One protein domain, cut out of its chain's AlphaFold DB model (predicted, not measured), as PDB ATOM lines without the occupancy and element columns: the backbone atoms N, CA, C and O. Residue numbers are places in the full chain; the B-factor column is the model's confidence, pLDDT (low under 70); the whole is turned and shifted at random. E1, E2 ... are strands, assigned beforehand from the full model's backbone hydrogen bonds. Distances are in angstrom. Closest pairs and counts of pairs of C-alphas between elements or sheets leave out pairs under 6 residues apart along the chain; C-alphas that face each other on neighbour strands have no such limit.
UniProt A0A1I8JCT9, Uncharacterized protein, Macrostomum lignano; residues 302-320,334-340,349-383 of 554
ATOM      1  N   PRO A 302      -4.410 -38.407 -23.418       87.81
ATOM      2  CA  PRO A 302      -5.631 -37.607 -23.398       87.81
ATOM      3  C   PRO A 302      -5.372 -36.187 -22.876       87.81
ATOM      4  O   PRO A 302      -4.536 -35.945 -22.003       87.81
ATOM      5  N   CYS A 303      -6.104 -35.223 -23.430       87.62
ATOM      6  CA  CYS A 303      -6.030 -33.830 -23.008       87.62
ATOM      7  C   CYS A 303      -6.699 -33.643 -21.644       87.62
ATOM      8  O   CYS A 303      -7.911 -33.831 -21.514       87.62
ATOM      9  N   ASN A 304      -5.940 -33.206 -20.638       89.31
ATOM     10  CA  ASN A 304      -6.512 -32.834 -19.351       89.31
ATOM     11  C   ASN A 304      -7.286 -31.506 -19.505       89.31
ATOM     12  O   ASN A 304      -6.703 -30.472 -19.843       89.31
ATOM     13  N   LYS A 305      -8.607 -31.537 -19.275       83.31
ATOM     14  CA  LYS A 305      -9.517 -30.395 -19.491       83.31
ATOM     15  C   LYS A 305      -9.306 -29.242 -18.502       83.31
ATOM     16  O   LYS A 305      -9.615 -28.103 -18.852       83.31
ATOM     17  N   GLU A 306      -8.777 -29.511 -17.309       82.00
ATOM     18  CA  GLU A 306      -8.551 -28.500 -16.266       82.00
ATOM     19  C   GLU A 306      -7.256 -27.727 -16.504       82.00
ATOM     20  O   GLU A 306      -7.235 -26.496 -16.482       82.00
ATOM     21  N   THR A 307      -6.171 -28.449 -16.796       84.12
ATOM     22  CA  THR A 307      -4.856 -27.833 -17.028       84.12
ATOM     23  C   THR A 307      -4.673 -27.369 -18.476       84.12
ATOM     24  O   THR A 307      -3.896 -26.450 -18.744       84.12
ATOM     25  N   GLY A 308      -5.389 -27.981 -19.424       86.62
ATOM     26  CA  GLY A 308      -5.281 -27.717 -20.858       86.62
ATOM     27  C   GLY A 308      -4.001 -28.261 -21.497       86.62
ATOM     28  O   GLY A 308      -3.597 -27.785 -22.565       86.62
ATOM     29  N   PHE A 309      -3.346 -29.238 -20.860       87.69
ATOM     30  CA  PHE A 309      -2.151 -29.909 -21.371       87.69
ATOM     31  C   PHE A 309      -2.372 -31.416 -21.550       87.69
ATOM     32  O   PHE A 309      -3.098 -32.054 -20.795       87.69
ATOM     33  N   GLN A 310      -1.706 -31.976 -22.556       88.62
ATOM     34  CA  GLN A 310      -1.563 -33.405 -22.802       88.62
ATOM     35  C   GLN A 310      -0.081 -33.770 -22.721       88.62
ATOM     36  O   GLN A 310       0.785 -32.998 -23.148       88.62
ATOM     37  N   THR A 311       0.232 -34.942 -22.187       85.12
ATOM     38  CA  THR A 311       1.610 -35.441 -22.144       85.12
ATOM     39  C   THR A 311       1.848 -36.307 -23.379       85.12
ATOM     40  O   THR A 311       1.043 -37.175 -23.703       85.12
ATOM     41  N   THR A 312       2.929 -36.036 -24.104       81.69
ATOM     42  CA  THR A 312       3.347 -36.798 -25.292       81.69
ATOM     43  C   THR A 312       4.715 -37.387 -25.020       81.69
ATOM     44  O   THR A 312       5.634 -36.644 -24.671       81.69
ATOM     45  N   GLU A 313       4.856 -38.693 -25.191       80.06
ATOM     46  CA  GLU A 313       6.154 -39.356 -25.121       80.06
ATOM     47  C   GLU A 313       6.850 -39.274 -26.482       80.06
ATOM     48  O   GLU A 313       6.268 -39.582 -27.524       80.06
ATOM     49  N   LEU A 314       8.089 -38.786 -26.472       76.25
ATOM     50  CA  LEU A 314       8.958 -38.670 -27.639       76.25
ATOM     51  C   LEU A 314      10.207 -39.506 -27.397       76.25
ATOM     52  O   LEU A 314      10.842 -39.372 -26.354       76.25
ATOM     53  N   THR A 315      10.604 -40.314 -28.367       71.94
ATOM     54  CA  THR A 315      11.913 -40.969 -28.369       71.94
ATOM     55  C   THR A 315      12.915 -40.075 -29.083       71.94
ATOM     56  O   THR A 315      12.751 -39.752 -30.258       71.94
ATOM     57  N   ILE A 316      13.942 -39.634 -28.363       73.56
ATOM     58  CA  ILE A 316      15.037 -38.831 -28.908       73.56
ATOM     59  C   ILE A 316      16.247 -39.747 -29.045       73.56
ATOM     60  O   ILE A 316      16.784 -40.209 -28.041       73.56
ATOM     61  N   GLY A 317      16.667 -40.008 -30.283       64.06
ATOM     62  CA  GLY A 317      17.941 -40.666 -30.563       64.06
ATOM     63  C   GLY A 317      19.079 -39.661 -30.418       64.06
ATOM     64  O   GLY A 317      19.135 -38.684 -31.166       64.06
ATOM     65  N   ARG A 318      19.976 -39.874 -29.457       66.75
ATOM     66  CA  ARG A 318      21.222 -39.117 -29.316       66.75
ATOM     67  C   ARG A 318      22.377 -40.029 -29.700       66.75
ATOM     68  O   ARG A 318      22.498 -41.122 -29.163       66.75
ATOM     69  N   VAL A 319      23.227 -39.560 -30.606       61.75
ATOM     70  CA  VAL A 319      24.486 -40.241 -30.910       61.75
ATOM     71  C   VAL A 319      25.428 -40.012 -29.741       61.75
ATOM     72  O   VAL A 319      25.703 -38.862 -29.386       61.75
ATOM     73  N   VAL A 320      25.875 -41.093 -29.125       68.62
ATOM     74  CA  VAL A 320      26.884 -41.077 -28.072       68.62
ATOM     75  C   VAL A 320      28.048 -41.924 -28.564       68.62
ATOM     76  O   VAL A 320      27.849 -43.007 -29.111       68.62
ATOM     77  N   LYS A 334      16.467 -42.238 -25.994       77.25
ATOM     78  CA  LYS A 334      15.880 -41.834 -24.705       77.25
ATOM     79  C   LYS A 334      14.411 -41.455 -24.875       77.25
ATOM     80  O   LYS A 334      14.085 -40.582 -25.679       77.25
ATOM     81  N   LYS A 335      13.523 -42.060 -24.081       76.19
ATOM     82  CA  LYS A 335      12.119 -41.633 -23.963       76.19
ATOM     83  C   LYS A 335      12.044 -40.349 -23.130       76.19
ATOM     84  O   LYS A 335      12.558 -40.288 -22.017       76.19
ATOM     85  N   VAL A 336      11.406 -39.313 -23.664       79.19
ATOM     86  CA  VAL A 336      11.212 -38.014 -23.013       79.19
ATOM     87  C   VAL A 336       9.724 -37.674 -23.007       79.19
ATOM     88  O   VAL A 336       9.086 -37.592 -24.056       79.19
ATOM     89  N   LYS A 337       9.169 -37.433 -21.816       80.69
ATOM     90  CA  LYS A 337       7.797 -36.940 -21.633       80.69
ATOM     91  C   LYS A 337       7.761 -35.428 -21.864       80.69
ATOM     92  O   LYS A 337       8.345 -34.662 -21.103       80.69
ATOM     93  N   MET A 338       7.053 -34.978 -22.897       82.25
ATOM     94  CA  MET A 338       6.856 -33.561 -23.206       82.25
ATOM     95  C   MET A 338       5.393 -33.163 -23.000       82.25
ATOM     96  O   MET A 338       4.491 -33.726 -23.625       82.25
ATOM     97  N   LYS A 339       5.147 -32.134 -22.179       84.44
ATOM     98  CA  LYS A 339       3.817 -31.526 -22.030       84.44
ATOM     99  C   LYS A 339       3.519 -30.626 -23.231       84.44
ATOM    100  O   LYS A 339       4.250 -29.672 -23.496       84.44
ATOM    101  N   ARG A 340       2.433 -30.903 -23.950       84.06
ATOM    102  CA  ARG A 340       1.916 -30.088 -25.056       84.06
ATOM    103  C   ARG A 340       0.579 -29.491 -24.661       84.06
ATOM    104  O   ARG A 340      -0.235 -30.141 -24.025       84.06
ATOM    105  N   ARG A 349     -15.210 -12.434 -20.967       95.19
ATOM    106  CA  ARG A 349     -16.086 -11.331 -21.389       95.19
ATOM    107  C   ARG A 349     -15.995 -10.190 -20.383       95.19
ATOM    108  O   ARG A 349     -16.089 -10.406 -19.184       95.19
ATOM    109  N   THR A 350     -15.815  -8.967 -20.875       94.31
ATOM    110  CA  THR A 350     -15.852  -7.754 -20.044       94.31
ATOM    111  C   THR A 350     -16.770  -6.723 -20.682       94.31
ATOM    112  O   THR A 350     -16.690  -6.483 -21.888       94.31
ATOM    113  N   VAL A 351     -17.639  -6.109 -19.881       94.62
ATOM    114  CA  VAL A 351     -18.592  -5.091 -20.333       94.62
ATOM    115  C   VAL A 351     -18.181  -3.750 -19.741       94.62
ATOM    116  O   VAL A 351     -17.981  -3.630 -18.537       94.62
ATOM    117  N   LYS A 352     -18.009  -2.731 -20.587       94.81
ATOM    118  CA  LYS A 352     -17.681  -1.368 -20.152       94.81
ATOM    119  C   LYS A 352     -18.608  -0.372 -20.825       94.81
ATOM    120  O   LYS A 352     -18.759  -0.394 -22.044       94.81
ATOM    121  N   CYS A 353     -19.171   0.547 -20.051       94.69
ATOM    122  CA  CYS A 353     -19.887   1.684 -20.607       94.69
ATOM    123  C   CYS A 353     -18.913   2.825 -20.913       94.69
ATOM    124  O   CYS A 353     -18.154   3.254 -20.044       94.69
ATOM    125  N   ARG A 354     -18.939   3.358 -22.136       94.12
ATOM    126  CA  ARG A 354     -18.282   4.632 -22.459       94.12
ATOM    127  C   ARG A 354     -19.199   5.478 -23.323       94.12
ATOM    128  O   ARG A 354     -19.618   5.030 -24.384       94.12
ATOM    129  N   ARG A 355     -19.472   6.715 -22.889       91.62
ATOM    130  CA  ARG A 355     -20.308   7.687 -23.624       91.62
ATOM    131  C   ARG A 355     -21.672   7.109 -24.045       91.62
ATOM    132  O   ARG A 355     -22.092   7.293 -25.181       91.62
ATOM    133  N   ASN A 356     -22.348   6.386 -23.148       91.62
ATOM    134  CA  ASN A 356     -23.642   5.728 -23.411       91.62
ATOM    135  C   ASN A 356     -23.621   4.662 -24.528       91.62
ATOM    136  O   ASN A 356     -24.656   4.336 -25.114       91.62
ATOM    137  N   VAL A 357     -22.440   4.111 -24.813       92.06
ATOM    138  CA  VAL A 357     -22.259   2.927 -25.650       92.06
ATOM    139  C   VAL A 357     -21.745   1.804 -24.764       92.06
ATOM    140  O   VAL A 357     -20.699   1.934 -24.118       92.06
ATOM    141  N   LEU A 358     -22.490   0.705 -24.737       94.06
ATOM    142  CA  LEU A 358     -22.085  -0.522 -24.078       94.06
ATOM    143  C   LEU A 358     -21.054  -1.212 -24.973       94.06
ATOM    144  O   LEU A 358     -21.339  -1.553 -26.123       94.06
ATOM    145  N   ILE A 359     -19.831  -1.355 -24.471       94.81
ATOM    146  CA  ILE A 359     -18.727  -2.005 -25.171       94.81
ATOM    147  C   ILE A 359     -18.501  -3.357 -24.507       94.81
ATOM    148  O   ILE A 359     -17.983  -3.423 -23.391       94.81
ATOM    149  N   THR A 360     -18.852  -4.425 -25.214       95.31
ATOM    150  CA  THR A 360     -18.586  -5.799 -24.793       95.31
ATOM    151  C   THR A 360     -17.314  -6.270 -25.478       95.31
ATOM    152  O   THR A 360     -17.222  -6.331 -26.702       95.31
ATOM    153  N   VAL A 361     -16.291  -6.565 -24.683       95.56
ATOM    154  CA  VAL A 361     -15.028  -7.119 -25.163       95.56
ATOM    155  C   VAL A 361     -14.994  -8.596 -24.818       95.56
ATOM    156  O   VAL A 361     -14.884  -8.954 -23.645       95.56
ATOM    157  N   THR A 362     -15.027  -9.434 -25.849       94.62
ATOM    158  CA  THR A 362     -14.859 -10.881 -25.731       94.62
ATOM    159  C   THR A 362     -13.455 -11.245 -26.194       94.62
ATOM    160  O   THR A 362     -13.086 -11.000 -27.346       94.62
ATOM    161  N   VAL A 363     -12.646 -11.803 -25.294       95.06
ATOM    162  CA  VAL A 363     -11.307 -12.310 -25.612       95.06
ATOM    163  C   VAL A 363     -11.403 -13.820 -25.747       95.06
ATOM    164  O   VAL A 363     -11.490 -14.530 -24.750       95.06
ATOM    165  N   THR A 364     -11.397 -14.304 -26.984       93.44
ATOM    166  CA  THR A 364     -11.304 -15.731 -27.288       93.44
ATOM    167  C   THR A 364      -9.843 -16.106 -27.502       93.44
ATOM    168  O   THR A 364      -9.016 -15.279 -27.892       93.44
ATOM    169  N   GLN A 365      -9.483 -17.349 -27.211       93.00
ATOM    170  CA  GLN A 365      -8.136 -17.858 -27.446       93.00
ATOM    171  C   GLN A 365      -8.245 -19.058 -28.376       93.00
ATOM    172  O   GLN A 365      -9.011 -19.974 -28.100       93.00
ATOM    173  N   LYS A 366      -7.513 -19.034 -29.493       90.38
ATOM    174  CA  LYS A 366      -7.414 -20.174 -30.409       90.38
ATOM    175  C   LYS A 366      -6.016 -20.763 -30.313       90.38
ATOM    176  O   LYS A 366      -5.033 -20.017 -30.292       90.38
ATOM    177  N   LEU A 367      -5.931 -22.083 -30.258       90.81
ATOM    178  CA  LEU A 367      -4.660 -22.789 -30.278       90.81
ATOM    179  C   LEU A 367      -4.102 -22.744 -31.710       90.81
ATOM    180  O   LEU A 367      -4.780 -23.145 -32.652       90.81
ATOM    181  N   LYS A 368      -2.894 -22.203 -31.893       89.81
ATOM    182  CA  LYS A 368      -2.131 -22.333 -33.145       89.81
ATOM    183  C   LYS A 368      -0.743 -22.858 -32.792       89.81
ATOM    184  O   LYS A 368       0.049 -22.151 -32.165       89.81
ATOM    185  N   GLY A 369      -0.468 -24.111 -33.150       88.25
ATOM    186  CA  GLY A 369       0.680 -24.847 -32.616       88.25
ATOM    187  C   GLY A 369       0.550 -25.042 -31.101       88.25
ATOM    188  O   GLY A 369      -0.541 -25.281 -30.604       88.25
ATOM    189  N   GLN A 370       1.636 -24.874 -30.341       84.44
ATOM    190  CA  GLN A 370       1.617 -25.000 -28.869       84.44
ATOM    191  C   GLN A 370       1.296 -23.686 -28.125       84.44
ATOM    192  O   GLN A 370       1.486 -23.589 -26.911       84.44
ATOM    193  N   LYS A 371       0.846 -22.639 -28.831       88.44
ATOM    194  CA  LYS A 371       0.576 -21.317 -28.242       88.44
ATOM    195  C   LYS A 371      -0.886 -20.920 -28.423       88.44
ATOM    196  O   LYS A 371      -1.445 -20.998 -29.515       88.44
ATOM    197  N   CYS A 372      -1.488 -20.424 -27.345       90.75
ATOM    198  CA  CYS A 372      -2.815 -19.816 -27.381       90.75
ATOM    199  C   CYS A 372      -2.716 -18.382 -27.903       90.75
ATOM    200  O   CYS A 372      -2.140 -17.506 -27.252       90.75
ATOM    201  N   ILE A 373      -3.283 -18.134 -29.080       92.12
ATOM    202  CA  ILE A 373      -3.336 -16.806 -29.686       92.12
ATOM    203  C   ILE A 373      -4.653 -16.142 -29.298       92.12
ATOM    204  O   ILE A 373      -5.737 -16.674 -29.546       92.12
ATOM    205  N   LYS A 374      -4.556 -14.957 -28.693       93.25
ATOM    206  CA  LYS A 374      -5.712 -14.156 -28.280       93.25
ATOM    207  C   LYS A 374      -6.342 -13.486 -29.501       93.25
ATOM    208  O   LYS A 374      -5.693 -12.688 -30.174       93.25
ATOM    209  N   ALA A 375      -7.613 -13.762 -29.740       92.19
ATOM    210  CA  ALA A 375      -8.472 -13.019 -30.646       92.19
ATOM    211  C   ALA A 375      -9.434 -12.163 -29.815       92.19
ATOM    212  O   ALA A 375     -10.007 -12.605 -28.822       92.19
ATOM    213  N   LYS A 376      -9.588 -10.895 -30.194       93.75
ATOM    214  CA  LYS A 376     -10.442  -9.949 -29.476       93.75
ATOM    215  C   LYS A 376     -11.594  -9.539 -30.379       93.75
ATOM    216  O   LYS A 376     -11.364  -8.901 -31.402       93.75
ATOM    217  N   LYS A 377     -12.818  -9.864 -29.968       93.31
ATOM    218  CA  LYS A 377     -14.050  -9.356 -30.571       93.31
ATOM    219  C   LYS A 377     -14.566  -8.203 -29.713       93.31
ATOM    220  O   LYS A 377     -14.594  -8.304 -28.485       93.31
ATOM    221  N   VAL A 378     -14.882  -7.077 -30.346       94.69
ATOM    222  CA  VAL A 378     -15.395  -5.882 -29.666       94.69
ATOM    223  C   VAL A 378     -16.751  -5.554 -30.256       94.69
ATOM    224  O   VAL A 378     -16.825  -5.036 -31.366       94.69
ATOM    225  N   ASP A 379     -17.794  -5.813 -29.481       93.38
ATOM    226  CA  ASP A 379     -19.167  -5.506 -29.851       93.38
ATOM    227  C   ASP A 379     -19.568  -4.188 -29.183       93.38
ATOM    228  O   ASP A 379     -19.338  -3.971 -27.990       93.38
ATOM    229  N   LYS A 380     -20.115  -3.260 -29.971       94.75
ATOM    230  CA  LYS A 380     -20.544  -1.941 -29.498       94.75
ATOM    231  C   LYS A 380     -22.042  -1.817 -29.710       94.75
ATOM    232  O   LYS A 380     -22.496  -1.778 -30.848       94.75
ATOM    233  N   LYS A 381     -22.798  -1.712 -28.620       92.50
ATOM    234  CA  LYS A 381     -24.249  -1.519 -28.656       92.50
ATOM    235  C   LYS A 381     -24.587  -0.164 -28.049       92.50
ATOM    236  O   LYS A 381     -24.236   0.120 -26.906       92.50
ATOM    237  N   ALA A 382     -25.241   0.699 -28.821       92.38
ATOM    238  CA  ALA A 382     -25.740   1.966 -28.298       92.38
ATOM    239  C   ALA A 382     -26.924   1.705 -27.356       92.38
ATOM    240  O   ALA A 382     -27.823   0.933 -27.695       92.38
ATOM    241  N   THR A 383     -26.953   2.366 -26.196       91.25
ATOM    242  CA  THR A 383     -28.116   2.302 -25.303       91.25
ATOM    243  C   THR A 383     -29.320   2.936 -26.003       91.25
ATOM    244  O   THR A 383     -29.281   4.116 -26.382       91.25
TER     245      THR A 383
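This is residues 302 to 320, 334 to 340 and 349 to 383 of the 554 residues of an uncharacterized protein of Macrostomum lignano (UniProt A0A1I8JCT9). The domain is a long, thin rod made of two slender ribbons of antiparallel strands set one after the other along its length. One ribbon is a long hairpin of E4 and E5 with the shorter E3 beside the first half of E4, a strongly twisted sheet; the other is the strand pair E1 and E2, whose longer strand E1 runs on past E2 to make one tip of the rod. The printed part has 61 residues with five named strands, E1 to E5 in that order along the chain, and no named helix, and its class is all strand. The larger sheet has the order E3, E4, E5 and the smaller the order E1, E2, both antiparallel throughout. The whole is extended, with a radius of gyration of the C-alphas of 20.6 A and spans of 69 by 23 by 11 A.

In the larger sheet E4, residues 357 to 368, is the inner strand, and E3, residues 349 to 354, and E5, residues 371 to 382, are the edge strands. E3, E4 and E5 form a meander, each strand the antiparallel neighbour of the one before. E4 and E5 are a hairpin, antiparallel at 162 degrees between their directions. Their facing C-alphas run from 357 and 382, 4.5 A apart, to 368 and 371, 5.7 A apart. Across this pair N 358 and O 381 are 2.8 A apart and N 366 and O 373 are 3.0 A apart, both within hydrogen-bond range. E3 and E4 are also a hairpin, antiparallel at 150 degrees. The C-alphas of Arg 349 and Thr 362 face each other at 4.5 A, and those of Arg 354 and Val 357 at 5.4 A. N 352 and O 359 are within hydrogen-bond range at 2.9 A, and so are N 361 and O 350 at 2.8 A. The C-alphas of this sheet lie up to 5.2 A off the best plane through them, and it is strongly twisted. In the smaller sheet E1, residues 309 to 320, and E2, residues 334 to 340, are antiparallel at 149 degrees. Their facing C-alphas include 311 and 339 at 4.5 A and 316 and 334 at 5.2 A. N 312 and O 338 are within hydrogen-bond range at 2.8 A, as are N 336 and O 314 at 2.7 A. The two sheets are apart: E1 and E2 are each apart from E3, E4 and E5.

E4 begins at C-alpha 357, (-22.259, 2.927, -25.650), and is 33.2 A from first to last C-alpha. E5 is 35.1 A long and ends at C-alpha 382, (-25.740, 1.966, -28.298). E3 measures 16.1 A. E1 is 31.8 A long, from C-alpha 309 at (-2.151, -29.909, -21.371) to C-alpha 320 at (26.884, -41.077, -28.072). E2 measures 18.3 A. Residues 302 to 308, before E1, belong to no named element.

The two C-alphas farthest apart are those of Val 320 and Thr 383, at 70.1 A. The printed part has two cuts. Residues 321 to 333, the link across the cut from E1 to E2, are not printed, and C-alphas 320 and 334 are 11.5 A apart. Residues 341 to 348, the link across the cut from E2 to E3, are not printed either, and C-alphas 340 and 349 are 26.3 A apart. The links from E3 to E4 and from E4 to E5, two residues each, are tight. The mean pLDDT of the printed part is 87.2, and residues 317 to 320, in E1, are under 70.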